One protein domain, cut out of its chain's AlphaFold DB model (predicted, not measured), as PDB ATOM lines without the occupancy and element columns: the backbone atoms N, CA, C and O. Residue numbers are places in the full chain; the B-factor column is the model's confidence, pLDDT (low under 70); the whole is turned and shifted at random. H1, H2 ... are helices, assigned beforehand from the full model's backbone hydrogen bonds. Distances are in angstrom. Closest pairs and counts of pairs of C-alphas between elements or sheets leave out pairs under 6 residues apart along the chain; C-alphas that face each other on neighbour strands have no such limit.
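This is residues 7 to 108 of the 233 residues of an uncharacterized protein of Ruminococcus sp. CAG:254 (UniProt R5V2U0). What does a first look show? One long helix, H1, runs through the core, and H3, H4 and the short H6 stand round it on three sides, with H3 and H4 each crossing H1 at close to a right angle. The short H2 lies beyond the end of H1, while residues 97 to 108, with H7, stick out as an arm away from this body. What is it made of, and how large is it? The printed part has 102 residues with seven named helices, H1 to H7 in order along the chain, and no named strand; its class is all helix. It is compact, with a radius of gyration of the C-alphas of 13.2 A and spans of 43 by 33 by 25 A, the arm adding to the longest span.

Where is the longest helix? H1 is residues 7 to 24, 26.0 A from first to last C-alpha, from C-alpha 7 at (93.220, 140.670, 126.295) to C-alpha 24 at (116.784, 131.810, 119.653). Which other helices are long? H3 is residues 35 to 48 and measures 20.1 A from first to last C-alpha. H4 is residues 60 to 73 and measures 19.8 A, beginning with C-alpha 60 at (99.442, 126.292, 131.208). Where are the remaining ones? H2 is residues 27 to 30, H5 is residues 85 to 88 and H6 is residues 91 to 95. H7, residues 100 to 108, is 11.8 A from first to last C-alpha and ends with C-alpha 108 at (117.968, 151.092, 116.370).

What stands round H1? H1 and H3 are the hubs, touching three helices each. H1 touches H3 with residues 17 to 21 alone, closest at the C-alphas of Thr 18 and Val 42, 5.9 A apart, and touches H4 with residues 11 to 15 alone, closest at the C-alphas of His 11 and Ile 66, 6.2 A apart; the lines are about perpendicular, at 85 degrees to H3 and 89 degrees to H4. H1 also touches H6, closest at the C-alphas of Ala 19 and Ile 92, 5.3 A apart. How do the others meet? H3 and H4 only just touch, with 3 pairs of C-alphas within 8 A, the closest being those of Tyr 39 and Phe 60 at 6.6 A; their lines are about perpendicular at 84 degrees, and the helix packing is mostly crossed, the touching helices standing at wide angles. H3 and H5 only just touch, also with 3 pairs, the closest C-alphas being those of Thr 35 and Val 85 at 5.3 A. H2 is close to H3 but not clearly touching, with the C-alphas of Phe 30 and Ile 38 closest at 7.0 A. What do the N and O atoms show? In H1, H3, H4, H6 and H7 every O i to N i+4 pair is within hydrogen-bond range; H2 and H5 are too short for such a pair. Each of these two has its one O i to N i+3 pair within range.

How far does it reach? The two C-alphas farthest apart are those of Gly 80 and Glu 108, 42.8 A. Residues 97 to 108, of which 100 to 108 belong to H7, stand free; the body without them spans 34 by 32 by 25 A. Is it unbroken, and which links are long? The printed part has no cut, and the links H3 to H4 and H4 to H5 are long, with 11 residues each. Where is confidence low? The mean pLDDT of the printed part is 82.9, and residue 7, residues 49 to 51 and residues 95 to 108 are under 70; the mean for H7 is 48.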
ATOM      1  N   THR A   7      93.086 142.120 126.144       67.56
ATOM      2  CA  THR A   7      93.220 140.670 126.295       67.56
ATOM      3  C   THR A   7      93.783 140.024 125.028       67.56
ATOM      4  O   THR A   7      94.701 139.209 125.118       67.56
ATOM      5  N   ASP A   8      93.330 140.458 123.848       71.31
ATOM      6  CA  ASP A   8      93.847 139.965 122.562       71.31
ATOM      7  C   ASP A   8      95.324 140.330 122.379       71.31
ATOM      8  O   ASP A   8      96.122 139.511 121.925       71.31
ATOM      9  N   LYS A   9      95.719 141.534 122.818       76.69
ATOM     10  CA  LYS A   9      97.124 141.975 122.782       76.69
ATOM     11  C   LYS A   9      98.019 141.134 123.695       76.69
ATOM     12  O   LYS A   9      99.162 140.855 123.344       76.69
ATOM     13  N   ALA A  10      97.526 140.732 124.867       83.31
ATOM     14  CA  ALA A  10      98.275 139.864 125.775       83.31
ATOM     15  C   ALA A  10      98.433 138.440 125.211       83.31
ATOM     16  O   ALA A  10      99.509 137.854 125.318       83.31
ATOM     17  N   HIS A  11      97.389 137.898 124.577       90.56
ATOM     18  CA  HIS A  11      97.430 136.586 123.922       90.56
ATOM     19  C   HIS A  11      98.417 136.548 122.750       90.56
ATOM     20  O   HIS A  11      99.196 135.600 122.626       90.56
ATOM     21  N   GLU A  12      98.417 137.597 121.926       86.06
ATOM     22  CA  GLU A  12      99.348 137.753 120.806       86.06
ATOM     23  C   GLU A  12     100.801 137.804 121.303       86.06
ATOM     24  O   GLU A  12     101.636 137.042 120.819       86.06
ATOM     25  N   LYS A  13     101.089 138.576 122.362       86.62
ATOM     26  CA  LYS A  13     102.428 138.627 122.981       86.62
ATOM     27  C   LYS A  13     102.905 137.286 123.541       86.62
ATOM     28  O   LYS A  13     104.093 136.989 123.479       86.62
ATOM     29  N   ILE A  14     102.005 136.460 124.085       93.12
ATOM     30  CA  ILE A  14     102.352 135.101 124.543       93.12
ATOM     31  C   ILE A  14     102.781 134.226 123.356       93.12
ATOM     32  O   ILE A  14     103.727 133.446 123.472       93.12
ATOM     33  N   CYS A  15     102.112 134.349 122.208       91.06
ATOM     34  CA  CYS A  15     102.489 133.621 120.995       91.06
ATOM     35  C   CYS A  15     103.818 134.131 120.420       91.06
ATOM     36  O   CYS A  15     104.654 133.317 120.029       91.06
ATOM     37  N   GLU A  16     104.035 135.446 120.445       87.38
ATOM     38  CA  GLU A  16     105.258 136.117 119.993       87.38
ATOM     39  C   GLU A  16     106.488 135.638 120.770       87.38
ATOM     40  O   GLU A  16     107.411 135.081 120.179       87.38
ATOM     41  N   VAL A  17     106.465 135.721 122.104       86.62
ATOM     42  CA  VAL A  17     107.598 135.277 122.935       86.62
ATOM     43  C   VAL A  17     107.840 133.764 122.847       86.62
ATOM     44  O   VAL A  17     108.975 133.301 122.956       86.62
ATOM     45  N   THR A  18     106.791 132.973 122.590       92.69
ATOM     46  CA  THR A  18     106.932 131.531 122.322       92.69
ATOM     47  C   THR A  18     107.657 131.288 120.995       92.69
ATOM     48  O   THR A  18     108.534 130.427 120.916       92.69
ATOM     49  N   ALA A  19     107.318 132.044 119.948       87.25
ATOM     50  CA  ALA A  19     108.006 131.964 118.664       87.25
ATOM     51  C   ALA A  19     109.468 132.425 118.783       87.25
ATOM     52  O   ALA A  19     110.362 131.747 118.277       87.25
ATOM     53  N   GLU A  20     109.723 133.520 119.502       82.06
ATOM     54  CA  GLU A  20     111.067 134.049 119.760       82.06
ATOM     55  C   GLU A  20     111.956 133.037 120.491       82.06
ATOM     56  O   GLU A  20     113.103 132.814 120.094       82.06
ATOM     57  N   TYR A  21     111.416 132.344 121.498       86.00
ATOM     58  CA  TYR A  21     112.116 131.246 122.165       86.00
ATOM     59  C   TYR A  21     112.568 130.174 121.158       86.00
ATOM     60  O   TYR A  21     113.732 129.769 121.155       86.00
ATOM     61  N   PHE A  22     111.694 129.760 120.234       86.12
ATOM     62  CA  PHE A  22     112.051 128.781 119.201       86.12
ATOM     63  C   PHE A  22     113.045 129.288 118.154       86.12
ATOM     64  O   PHE A  22     113.748 128.473 117.555       86.12
ATOM     65  N   PHE A  23     113.095 130.597 117.897       76.25
ATOM     66  CA  PHE A  23     114.082 131.194 116.994       76.25
ATOM     67  C   PHE A  23     115.473 131.279 117.624       76.25
ATOM     68  O   PHE A  23     116.475 131.114 116.928       76.25
ATOM     69  N   THR A  24     115.535 131.533 118.928       74.12
ATOM     70  CA  THR A  24     116.784 131.810 119.653       74.12
ATOM     71  C   THR A  24     117.461 130.555 120.200       74.12
ATOM     72  O   THR A  24     118.666 130.570 120.457       74.12
ATOM     73  N   HIS A  25     116.726 129.450 120.338       77.75
ATOM     74  CA  HIS A  25     117.241 128.202 120.894       77.75
ATOM     75  C   HIS A  25     117.488 127.146 119.812       77.75
ATOM     76  O   HIS A  25     116.816 127.080 118.782       77.75
ATOM     77  N   LYS A  26     118.476 126.275 120.049       77.75
ATOM     78  CA  LYS A  26     118.743 125.131 119.168       77.75
ATOM     79  C   LYS A  26     117.570 124.157 119.215       77.75
ATOM     80  O   LYS A  26     117.091 123.826 120.296       77.75
ATOM     81  N   LYS A  27     117.159 123.648 118.051       81.62
ATOM     82  CA  LYS A  27     116.038 122.704 117.910       81.62
ATOM     83  C   LYS A  27     116.153 121.517 118.862       81.62
ATOM     84  O   LYS A  27     115.189 121.142 119.522       81.62
ATOM     85  N   GLU A  28     117.348 120.957 118.963       80.94
ATOM     86  CA  GLU A  28     117.635 119.784 119.780       80.94
ATOM     87  C   GLU A  28     117.364 120.027 121.273       80.94
ATOM     88  O   GLU A  28     117.037 119.082 121.981       80.94
ATOM     89  N   ALA A  29     117.447 121.278 121.743       79.38
ATOM     90  CA  ALA A  29     117.236 121.627 123.146       79.38
ATOM     91  C   ALA A  29     115.761 121.568 123.572       79.38
ATOM     92  O   ALA A  29     115.479 121.389 124.752       79.38
ATOM     93  N   PHE A  30     114.825 121.719 122.629       87.00
ATOM     94  CA  PHE A  30     113.404 121.847 122.949       87.00
ATOM     95  C   PHE A  30     112.515 120.771 122.315       87.00
ATOM     96  O   PHE A  30     111.438 120.495 122.832       87.00
ATOM     97  N   PHE A  31     112.938 120.107 121.233       90.62
ATOM     98  CA  PHE A  31     112.127 119.046 120.613       90.62
ATOM     99  C   PHE A  31     111.999 117.776 121.467       90.62
ATOM    100  O   PHE A  31     111.065 117.004 121.251       90.62
ATOM    101  N   SER A  32     112.903 117.558 122.426       91.12
ATOM    102  CA  SER A  32     112.804 116.471 123.407       91.12
ATOM    103  C   SER A  32     111.858 116.784 124.568       91.12
ATOM    104  O   SER A  32     111.544 115.884 125.343       91.12
ATOM    105  N   LEU A  33     111.430 118.040 124.708       94.50
ATOM    106  CA  LEU A  33     110.571 118.487 125.795       94.50
ATOM    107  C   LEU A  33     109.097 118.234 125.473       94.50
ATOM    108  O   LEU A  33     108.662 118.176 124.319       94.50
ATOM    109  N   SER A  34     108.294 118.120 126.518       96.56
ATOM    110  CA  SER A  34     106.843 118.192 126.440       96.56
ATOM    111  C   SER A  34     106.377 119.638 126.258       96.56
ATOM    112  O   SER A  34     107.041 120.599 126.640       96.56
ATOM    113  N   THR A  35     105.165 119.817 125.735       96.56
ATOM    114  CA  THR A  35     104.556 121.148 125.570       96.56
ATOM    115  C   THR A  35     104.424 121.914 126.898       96.56
ATOM    116  O   THR A  35     104.406 123.141 126.899       96.56
ATOM    117  N   GLN A  36     104.330 121.206 128.029       97.44
ATOM    118  CA  GLN A  36     104.278 121.822 129.356       97.44
ATOM    119  C   GLN A  36     105.658 122.303 129.821       97.44
ATOM    120  O   GLN A  36     105.758 123.386 130.384       97.44
ATOM    121  N   GLU A  37     106.718 121.547 129.539       97.62
ATOM    122  CA  GLU A  37     108.095 121.988 129.801       97.62
ATOM    123  C   GLU A  37     108.460 123.201 128.936       97.62
ATOM    124  O   GLU A  37     109.038 124.156 129.447       97.62
ATOM    125  N   ILE A  38     108.021 123.237 127.670       97.31
ATOM    126  CA  ILE A  38     108.156 124.435 126.821       97.31
ATOM    127  C   ILE A  38     107.470 125.647 127.442       97.31
ATOM    128  O   ILE A  38     108.021 126.740 127.411       97.31
ATOM    129  N   TYR A  39     106.276 125.475 128.007       97.75
ATOM    130  CA  TYR A  39     105.584 126.572 128.678       97.75
ATOM    131  C   TYR A  39     106.411 127.151 129.838       97.75
ATOM    132  O   TYR A  39     106.526 128.373 129.934       97.75
ATOM    133  N   GLU A  40     107.013 126.310 130.682       97.44
ATOM    134  CA  GLU A  40     107.850 126.791 131.789       97.44
ATOM    135  C   GLU A  40     109.133 127.469 131.287       97.44
ATOM    136  O   GLU A  40     109.504 128.535 131.784       97.44
ATOM    137  N   GLU A  41     109.772 126.915 130.255       95.25
ATOM    138  CA  GLU A  41     110.964 127.505 129.641       95.25
ATOM    139  C   GLU A  41     110.676 128.863 128.991       95.25
ATOM    140  O   GLU A  41     111.395 129.831 129.235       95.25
ATOM    141  N   VAL A  42     109.584 128.984 128.230       94.06
ATOM    142  CA  VAL A  42     109.156 130.249 127.609       94.06
ATOM    143  C   VAL A  42     108.797 131.282 128.671       94.06
ATOM    144  O   VAL A  42     109.169 132.448 128.554       94.06
ATOM    145  N   LYS A  43     108.105 130.873 129.738       95.12
ATOM    146  CA  LYS A  43     107.778 131.762 130.855       95.12
ATOM    147  C   LYS A  43     109.046 132.271 131.547       95.12
ATOM    148  O   LYS A  43     109.144 133.462 131.854       95.12
ATOM    149  N   LYS A  44     110.034 131.401 131.764       92.56
ATOM    150  CA  LYS A  44     111.339 131.778 132.323       92.56
ATOM    151  C   LYS A  44     112.099 132.716 131.384       92.56
ATOM    152  O   LYS A  44     112.621 133.729 131.840       92.56
ATOM    153  N   TYR A  45     112.112 132.414 130.088       86.56
ATOM    154  CA  TYR A  45     112.702 133.254 129.047       86.56
ATOM    155  C   TYR A  45     112.096 134.663 129.050       86.56
ATOM    156  O   TYR A  45     112.819 135.645 129.199       86.56
ATOM    157  N   ALA A  46     110.765 134.755 129.001       84.88
ATOM    158  CA  ALA A  46     110.032 136.015 129.036       84.88
ATOM    159  C   ALA A  46     110.324 136.834 130.303       84.88
ATOM    160  O   ALA A  46     110.470 138.049 130.229       84.88
ATOM    161  N   SER A  47     110.455 136.170 131.457       84.19
ATOM    162  CA  SER A  47     110.739 136.847 132.733       84.19
ATOM    163  C   SER A  47     112.123 137.507 132.762       84.19
ATOM    164  O   SER A  47     112.313 138.495 133.465       84.19
ATOM    165  N   ASN A  48     113.081 136.970 132.001       77.19
ATOM    166  CA  ASN A  48     114.444 137.497 131.909       77.19
ATOM    167  C   ASN A  48     114.611 138.534 130.786       77.19
ATOM    168  O   ASN A  48     115.605 139.258 130.757       77.19
ATOM    169  N   ALA A  49     113.668 138.594 129.846       68.62
ATOM    170  CA  ALA A  49     113.714 139.485 128.701       68.62
ATOM    171  C   ALA A  49     113.071 140.841 129.031       68.62
ATOM    172  O   ALA A  49     111.908 140.918 129.428       68.62
ATOM    173  N   VAL A  50     113.806 141.935 128.795       68.88
ATOM    174  CA  VAL A  50     113.351 143.314 129.075       68.88
ATOM    175  C   VAL A  50     112.005 143.620 128.400       68.88
ATOM    176  O   VAL A  50     111.130 144.234 129.009       68.88
ATOM    177  N   ASN A  51     111.803 143.115 127.180       66.88
ATOM    178  CA  ASN A  51     110.613 143.373 126.363       66.88
ATOM    179  C   ASN A  51     109.341 142.669 126.877       66.88
ATOM    180  O   ASN A  51     108.229 143.085 126.545       66.88
ATOM    181  N   TYR A  52     109.490 141.639 127.719       76.06
ATOM    182  CA  TYR A  52     108.382 140.822 128.228       76.06
ATOM    183  C   TYR A  52     108.282 140.806 129.756       76.06
ATOM    184  O   TYR A  52     107.394 140.147 130.292       76.06
ATOM    185  N   ALA A  53     109.110 141.577 130.466       72.44
ATOM    186  CA  ALA A  53     109.153 141.596 131.930       72.44
ATOM    187  C   ALA A  53     107.797 141.919 132.597       72.44
ATOM    188  O   ALA A  53     107.542 141.514 133.729       72.44
ATOM    189  N   THR A  54     106.903 142.634 131.904       80.62
ATOM    190  CA  THR A  54     105.554 142.978 132.391       80.62
ATOM    191  C   THR A  54     104.456 142.019 131.914       80.62
ATOM    192  O   THR A  54     103.300 142.154 132.327       80.62
ATOM    193  N   LEU A  55     104.783 141.042 131.060       86.00
ATOM    194  CA  LEU A  55     103.830 140.081 130.510       86.00
ATOM    195  C   LEU A  55     103.447 139.043 131.571       86.00
ATOM    196  O   LEU A  55     104.257 138.228 132.006       86.00
ATOM    197  N   LYS A  56     102.172 139.034 131.970       89.25
ATOM    198  CA  LYS A  56     101.646 138.038 132.909       89.25
ATOM    199  C   LYS A  56     101.270 136.760 132.167       89.25
ATOM    200  O   LYS A  56     100.329 136.760 131.381       89.25
ATOM    201  N   PHE A  57     101.967 135.667 132.469       91.19
ATOM    202  CA  PHE A  57     101.619 134.347 131.948       91.19
ATOM    203  C   PHE A  57     100.446 133.744 132.730       91.19
ATOM    204  O   PHE A  57     100.574 133.529 133.941       91.19
ATOM    205  N   PRO A  58      99.316 133.438 132.070       92.81
ATOM    206  CA  PRO A  58      98.269 132.637 132.678       92.81
ATOM    207  C   PRO A  58      98.719 131.175 132.819       92.81
ATOM    208  O   PRO A  58      99.739 130.764 132.269       92.81
ATOM    209  N   GLY A  59      97.946 130.366 133.548       95.25
ATOM    210  CA  GLY A  59      98.269 128.949 133.740       95.25
ATOM    211  C   GLY A  59      98.351 128.168 132.421       95.25
ATOM    212  O   GLY A  59      97.658 128.489 131.452       95.25
ATOM    213  N   PHE A  60      99.144 127.091 132.405       96.75
ATOM    214  CA  PHE A  60      99.442 126.292 131.208       96.75
ATOM    215  C   PHE A  60      98.209 125.930 130.363       96.75
ATOM    216  O   PHE A  60      98.239 126.050 129.143       96.75
ATOM    217  N   LEU A  61      97.094 125.528 130.986       95.88
ATOM    218  CA  LEU A  61      95.874 125.164 130.253       95.88
ATOM    219  C   LEU A  61      95.263 126.337 129.473       95.88
ATOM    220  O   LEU A  61      94.686 126.121 128.408       95.88
ATOM    221  N   GLN A  62      95.380 127.563 129.985       95.62
ATOM    222  CA  GLN A  62      94.920 128.761 129.287       95.62
ATOM    223  C   GLN A  62      95.877 129.116 128.149       95.62
ATOM    224  O   GLN A  62      95.424 129.300 127.024       95.62
ATOM    225  N   VAL A  63      97.191 129.093 128.397       96.31
ATOM    226  CA  VAL A  63      98.204 129.307 127.347       96.31
ATOM    227  C   VAL A  63      98.075 128.285 126.220       96.31
ATOM    228  O   VAL A  63      98.105 128.642 125.047       96.31
ATOM    229  N   ARG A  64      97.804 127.021 126.550       96.62
ATOM    230  CA  ARG A  64      97.530 125.979 125.561       96.62
ATOM    231  C   ARG A  64      96.337 126.321 124.666       96.62
ATOM    232  O   ARG A  64      96.405 126.073 123.466       96.62
ATOM    233  N   LYS A  65      95.252 126.873 125.222       95.69
ATOM    234  CA  LYS A  65      94.095 127.328 124.431       95.69
ATOM    235  C   LYS A  65      94.458 128.520 123.547       95.69
ATOM    236  O   LYS A  65      94.057 128.527 122.390       95.69
ATOM    237  N   ILE A  66      95.245 129.465 124.068       96.00
ATOM    238  CA  ILE A  66      95.748 130.623 123.316       96.00
ATOM    239  C   ILE A  66      96.562 130.154 122.103       96.00
ATOM    240  O   ILE A  66      96.242 130.528 120.980       96.00
ATOM    241  N   TRP A  67      97.538 129.264 122.304       96.50
ATOM    242  CA  TRP A  67      98.349 128.717 121.214       96.50
ATOM    243  C   TRP A  67      97.515 127.981 120.164       96.50
ATOM    244  O   TRP A  67      97.730 128.181 118.973       96.50
ATOM    245  N   ILE A  68      96.556 127.149 120.586       96.19
ATOM    246  CA  ILE A  68      95.675 126.436 119.651       96.19
ATOM    247  C   ILE A  68      94.810 127.420 118.861       96.19
ATOM    248  O   ILE A  68      94.726 127.277 117.644       96.19
ATOM    249  N   SER A  69      94.196 128.412 119.521       93.88
ATOM    250  CA  SER A  69      93.375 129.433 118.848       93.88
ATOM    251  C   SER A  69      94.201 130.177 117.809       93.88
ATOM    252  O   SER A  69      93.847 130.191 116.636       93.88
ATOM    253  N   PHE A  70      95.370 130.679 118.212       91.44
ATOM    254  CA  PHE A  70      96.243 131.464 117.350       91.44
ATOM    255  C   PHE A  70      96.770 130.654 116.157       91.44
ATOM    256  O   PHE A  70      96.738 131.121 115.019       91.44
ATOM    257  N   LEU A  71      97.209 129.410 116.378       90.56
ATOM    258  CA  LEU A  71      97.620 128.523 115.287       90.56
ATOM    259  C   LEU A  71      96.442 128.177 114.362       90.56
ATOM    260  O   LEU A  71      96.640 128.076 113.155       90.56
ATOM    261  N   SER A  72      95.227 128.010 114.895       88.81
ATOM    262  CA  SER A  72      94.026 127.709 114.096       88.81
ATOM    263  C   SER A  72      93.622 128.889 113.215       88.81
ATOM    264  O   SER A  72      93.410 128.711 112.017       88.81
ATOM    265  N   GLU A  73      93.581 130.096 113.786       87.31
ATOM    266  CA  GLU A  73      93.294 131.352 113.079       87.31
ATOM    267  C   GLU A  73      94.282 131.613 111.934       87.31
ATOM    268  O   GLU A  73      93.909 132.171 110.909       87.31
ATOM    269  N   ASN A  74      95.527 131.149 112.079       82.81
ATOM    270  CA  ASN A  74      96.584 131.284 111.077       82.81
ATOM    271  C   ASN A  74      96.790 130.022 110.215       82.81
ATOM    272  O   ASN A  74      97.828 129.876 109.564       82.81
ATOM    273  N   HIS A  75      95.830 129.091 110.212       87.75
ATOM    274  CA  HIS A  75      95.860 127.866 109.400       87.75
ATOM    275  C   HIS A  75      97.096 126.966 109.622       87.75
ATOM    276  O   HIS A  75      97.507 126.220 108.736       87.75
ATOM    277  N   GLN A  76      97.694 127.019 110.816       88.06
ATOM    278  CA  GLN A  76      98.818 126.175 111.248       88.06
ATOM    279  C   GLN A  76      98.394 125.044 112.199       88.06
ATOM    280  O   GLN A  76      99.233 124.221 112.583       88.06
ATOM    281  N   TYR A  77      97.108 124.994 112.568       92.19
ATOM    282  CA  TYR A  77      96.519 123.943 113.390       92.19
ATOM    283  C   TYR A  77      95.410 123.196 112.647       92.19
ATOM    284  O   TYR A  77      94.494 123.810 112.102       92.19
ATOM    285  N   THR A  78      95.466 121.866 112.658       91.25
ATOM    286  CA  THR A  78      94.407 121.003 112.121       91.25
ATOM    287  C   THR A  78      93.413 120.643 113.230       91.25
ATOM    288  O   THR A  78      93.838 120.163 114.284       91.25
ATOM    289  N   PRO A  79      92.092 120.808 113.024       89.25
ATOM    290  CA  PRO A  79      91.089 120.428 114.016       89.25
ATOM    291  C   PRO A  79      91.269 118.983 114.500       89.25
ATOM    292  O   PRO A  79      91.343 118.053 113.701       89.25
ATOM    293  N   GLY A  80      91.355 118.796 115.819       87.12
ATOM    294  CA  GLY A  80      91.541 117.484 116.447       87.12
ATOM    295  C   GLY A  80      92.992 116.994 116.551       87.12
ATOM    296  O   GLY A  80      93.226 115.992 117.227       87.12
ATOM    297  N   GLU A  81      93.983 117.682 115.965       93.00
ATOM    298  CA  GLU A  81      95.387 117.305 116.170       93.00
ATOM    299  C   GLU A  81      95.829 117.571 117.619       93.00
ATOM    300  O   GLU A  81      95.256 118.399 118.328       93.00
ATOM    301  N   ARG A  82      96.860 116.872 118.104       93.44
ATOM    302  CA  ARG A  82      97.413 117.116 119.444       93.44
ATOM    303  C   ARG A  82      98.443 118.244 119.379       93.44
ATOM    304  O   ARG A  82      99.383 118.162 118.595       93.44
ATOM    305  N   LEU A  83      98.342 119.230 120.276       96.31
ATOM    306  CA  LEU A  83      99.369 120.269 120.438       96.31
ATOM    307  C   LEU A  83     100.670 119.689 121.032       96.31
ATOM    308  O   LEU A  83     100.892 119.715 122.245       96.31
ATOM    309  N   THR A  84     101.515 119.138 120.167       96.62
ATOM    310  CA  THR A  84     102.899 118.741 120.468       96.62
ATOM    311  C   THR A  84     103.846 119.931 120.295       96.62
ATOM    312  O   THR A  84     103.469 120.933 119.687       96.62
ATOM    313  N   VAL A  85     105.096 119.813 120.757       95.62
ATOM    314  CA  VAL A  85     106.128 120.834 120.499       95.62
ATOM    315  C   VAL A  85     106.355 121.040 119.002       95.62
ATOM    316  O   VAL A  85     106.532 122.168 118.569       95.62
ATOM    317  N   ALA A  86     106.252 119.990 118.181       94.25
ATOM    318  CA  ALA A  86     106.370 120.115 116.729       94.25
ATOM    319  C   ALA A  86     105.230 120.918 116.088       94.25
ATOM    320  O   ALA A  86     105.465 121.664 115.139       94.25
ATOM    321  N   VAL A  87     104.008 120.785 116.608       95.56
ATOM    322  CA  VAL A  87     102.869 121.611 116.180       95.56
ATOM    323  C   VAL A  87     103.044 123.042 116.684       95.56
ATOM    324  O   VAL A  87     102.888 123.979 115.909       95.56
ATOM    325  N   LEU A  88     103.443 123.221 117.945       95.94
ATOM    326  CA  LEU A  88     103.676 124.538 118.538       95.94
ATOM    327  C   LEU A  88     104.815 125.298 117.837       95.94
ATOM    328  O   LEU A  88     104.702 126.498 117.604       95.94
ATOM    329  N   TYR A  89     105.865 124.593 117.407       92.81
ATOM    330  CA  TYR A  89     106.971 125.145 116.626       92.81
ATOM    331  C   TYR A  89     106.491 125.817 115.332       92.81
ATOM    332  O   TYR A  89     107.142 126.736 114.855       92.81
ATOM    333  N   ARG A  90     105.324 125.454 114.782       92.12
ATOM    334  CA  ARG A  90     104.759 126.114 113.589       92.12
ATOM    335  C   ARG A  90     104.440 127.598 113.800       92.12
ATOM    336  O   ARG A  90     104.312 128.309 112.806       92.12
ATOM    337  N   LEU A  91     104.396 128.085 115.047       85.44
ATOM    338  CA  LEU A  91     104.357 129.521 115.350       85.44
ATOM    339  C   LEU A  91     105.463 130.287 114.612       85.44
ATOM    340  O   LEU A  91     105.219 131.404 114.158       85.44
ATOM    341  N   ILE A  92     106.634 129.667 114.393       80.50
ATOM    342  CA  ILE A  92     107.709 130.315 113.641       80.50
ATOM    343  C   ILE A  92     107.269 130.704 112.233       80.50
ATOM    344  O   ILE A  92     107.732 131.715 111.747       80.50
ATOM    345  N   TYR A  93     106.375 129.970 111.563       81.00
ATOM    346  CA  TYR A  93     105.961 130.292 110.192       81.00
ATOM    347  C   TYR A  93     105.051 131.516 110.126       81.00
ATOM    348  O   TYR A  93     105.058 132.216 109.117       81.00
ATOM    349  N   ILE A  94     104.312 131.779 111.205       79.31
ATOM    350  CA  ILE A  94     103.446 132.952 111.347       79.31
ATOM    351  C   ILE A  94     104.321 134.187 111.585       79.31
ATOM    352  O   ILE A  94     104.193 135.188 110.885       79.31
ATOM    353  N   TYR A  95     105.290 134.079 112.499       67.81
ATOM    354  CA  TYR A  95     106.204 135.177 112.834       67.81
ATOM    355  C   TYR A  95     107.398 135.319 111.876       67.81
ATOM    356  O   TYR A  95     108.038 136.361 111.858       67.81
ATOM    357  N   LYS A  96     107.655 134.346 110.990       60.69
ATOM    358  CA  LYS A  96     108.709 134.406 109.954       60.69
ATOM    359  C   LYS A  96     108.546 135.595 109.000       60.69
ATOM    360  O   LYS A  96     109.520 135.998 108.373       60.69
ATOM    361  N   TYR A  97     107.328 136.123 108.863       47.28
ATOM    362  CA  TYR A  97     107.021 137.286 108.023       47.28
ATOM    363  C   TYR A  97     107.206 138.627 108.740       47.28
ATOM    364  O   TYR A  97     107.326 139.658 108.080       47.28
ATOM    365  N   TYR A  98     107.259 138.618 110.071       42.38
ATOM    366  CA  TYR A  98     107.472 139.804 110.881       42.38
ATOM    367  C   TYR A  98     108.896 139.820 111.380       42.38
ATOM    368  O   TYR A  98     109.165 139.531 112.537       42.38
ATOM    369  N   ASP A  99     109.789 140.260 110.505       48.81
ATOM    370  CA  ASP A  99     111.012 140.875 110.991       48.81
ATOM    371  C   ASP A  99     111.105 142.353 110.667       48.81
ATOM    372  O   ASP A  99     112.172 142.926 110.515       48.81
ATOM    373  N   TYR A 100     109.946 143.013 110.643       44.44
ATOM    374  CA  TYR A 100     109.900 144.453 110.871       44.44
ATOM    375  C   TYR A 100     110.471 144.807 112.257       44.44
ATOM    376  O   TYR A 100     111.062 145.872 112.399       44.44
ATOM    377  N   GLY A 101     110.332 143.901 113.239       49.94
ATOM    378  CA  GLY A 101     110.921 143.981 114.579       49.94
ATOM    379  C   GLY A 101     112.444 143.903 114.554       49.94
ATOM    380  O   GLY A 101     113.066 144.884 114.925       49.94
ATOM    381  N   ILE A 102     113.064 142.842 114.015       48.22
ATOM    382  CA  ILE A 102     114.535 142.792 113.901       48.22
ATOM    383  C   ILE A 102     115.067 143.804 112.888       48.22
ATOM    384  O   ILE A 102     116.173 144.282 113.076       48.22
ATOM    385  N   ILE A 103     114.336 144.204 111.839       47.38
ATOM    386  CA  ILE A 103     114.768 145.343 111.011       47.38
ATOM    387  C   ILE A 103     114.815 146.599 111.883       47.38
ATOM    388  O   ILE A 103     115.844 147.262 111.917       47.38
ATOM    389  N   LYS A 104     113.759 146.905 112.638       48.78
ATOM    390  CA  LYS A 104     113.728 148.064 113.533       48.78
ATOM    391  C   LYS A 104     114.795 147.970 114.630       48.78
ATOM    392  O   LYS A 104     115.536 148.928 114.798       48.78
ATOM    393  N   ASP A 105     114.960 146.819 115.268       49.84
ATOM    394  CA  ASP A 105     115.965 146.581 116.302       49.84
ATOM    395  C   ASP A 105     117.383 146.597 115.715       49.84
ATOM    396  O   ASP A 105     118.250 147.253 116.264       49.84
ATOM    397  N   ILE A 106     117.670 145.996 114.556       48.12
ATOM    398  CA  ILE A 106     118.986 146.113 113.893       48.12
ATOM    399  C   ILE A 106     119.291 147.572 113.557       48.12
ATOM    400  O   ILE A 106     120.443 147.989 113.696       48.12
ATOM    401  N   LEU A 107     118.295 148.335 113.107       47.91
ATOM    402  CA  LEU A 107     118.453 149.744 112.761       47.91
ATOM    403  C   LEU A 107     118.642 150.624 114.014       47.91
ATOM    404  O   LEU A 107     119.497 151.511 113.995       47.91
ATOM    405  N   GLU A 108     117.916 150.350 115.102       50.12
ATOM    406  CA  GLU A 108     117.968 151.092 116.370       50.12
ATOM    407  C   GLU A 108     119.184 150.705 117.239       50.12
ATOM    408  O   GLU A 108     119.884 151.590 117.729       50.12
TER     409      GLU A 108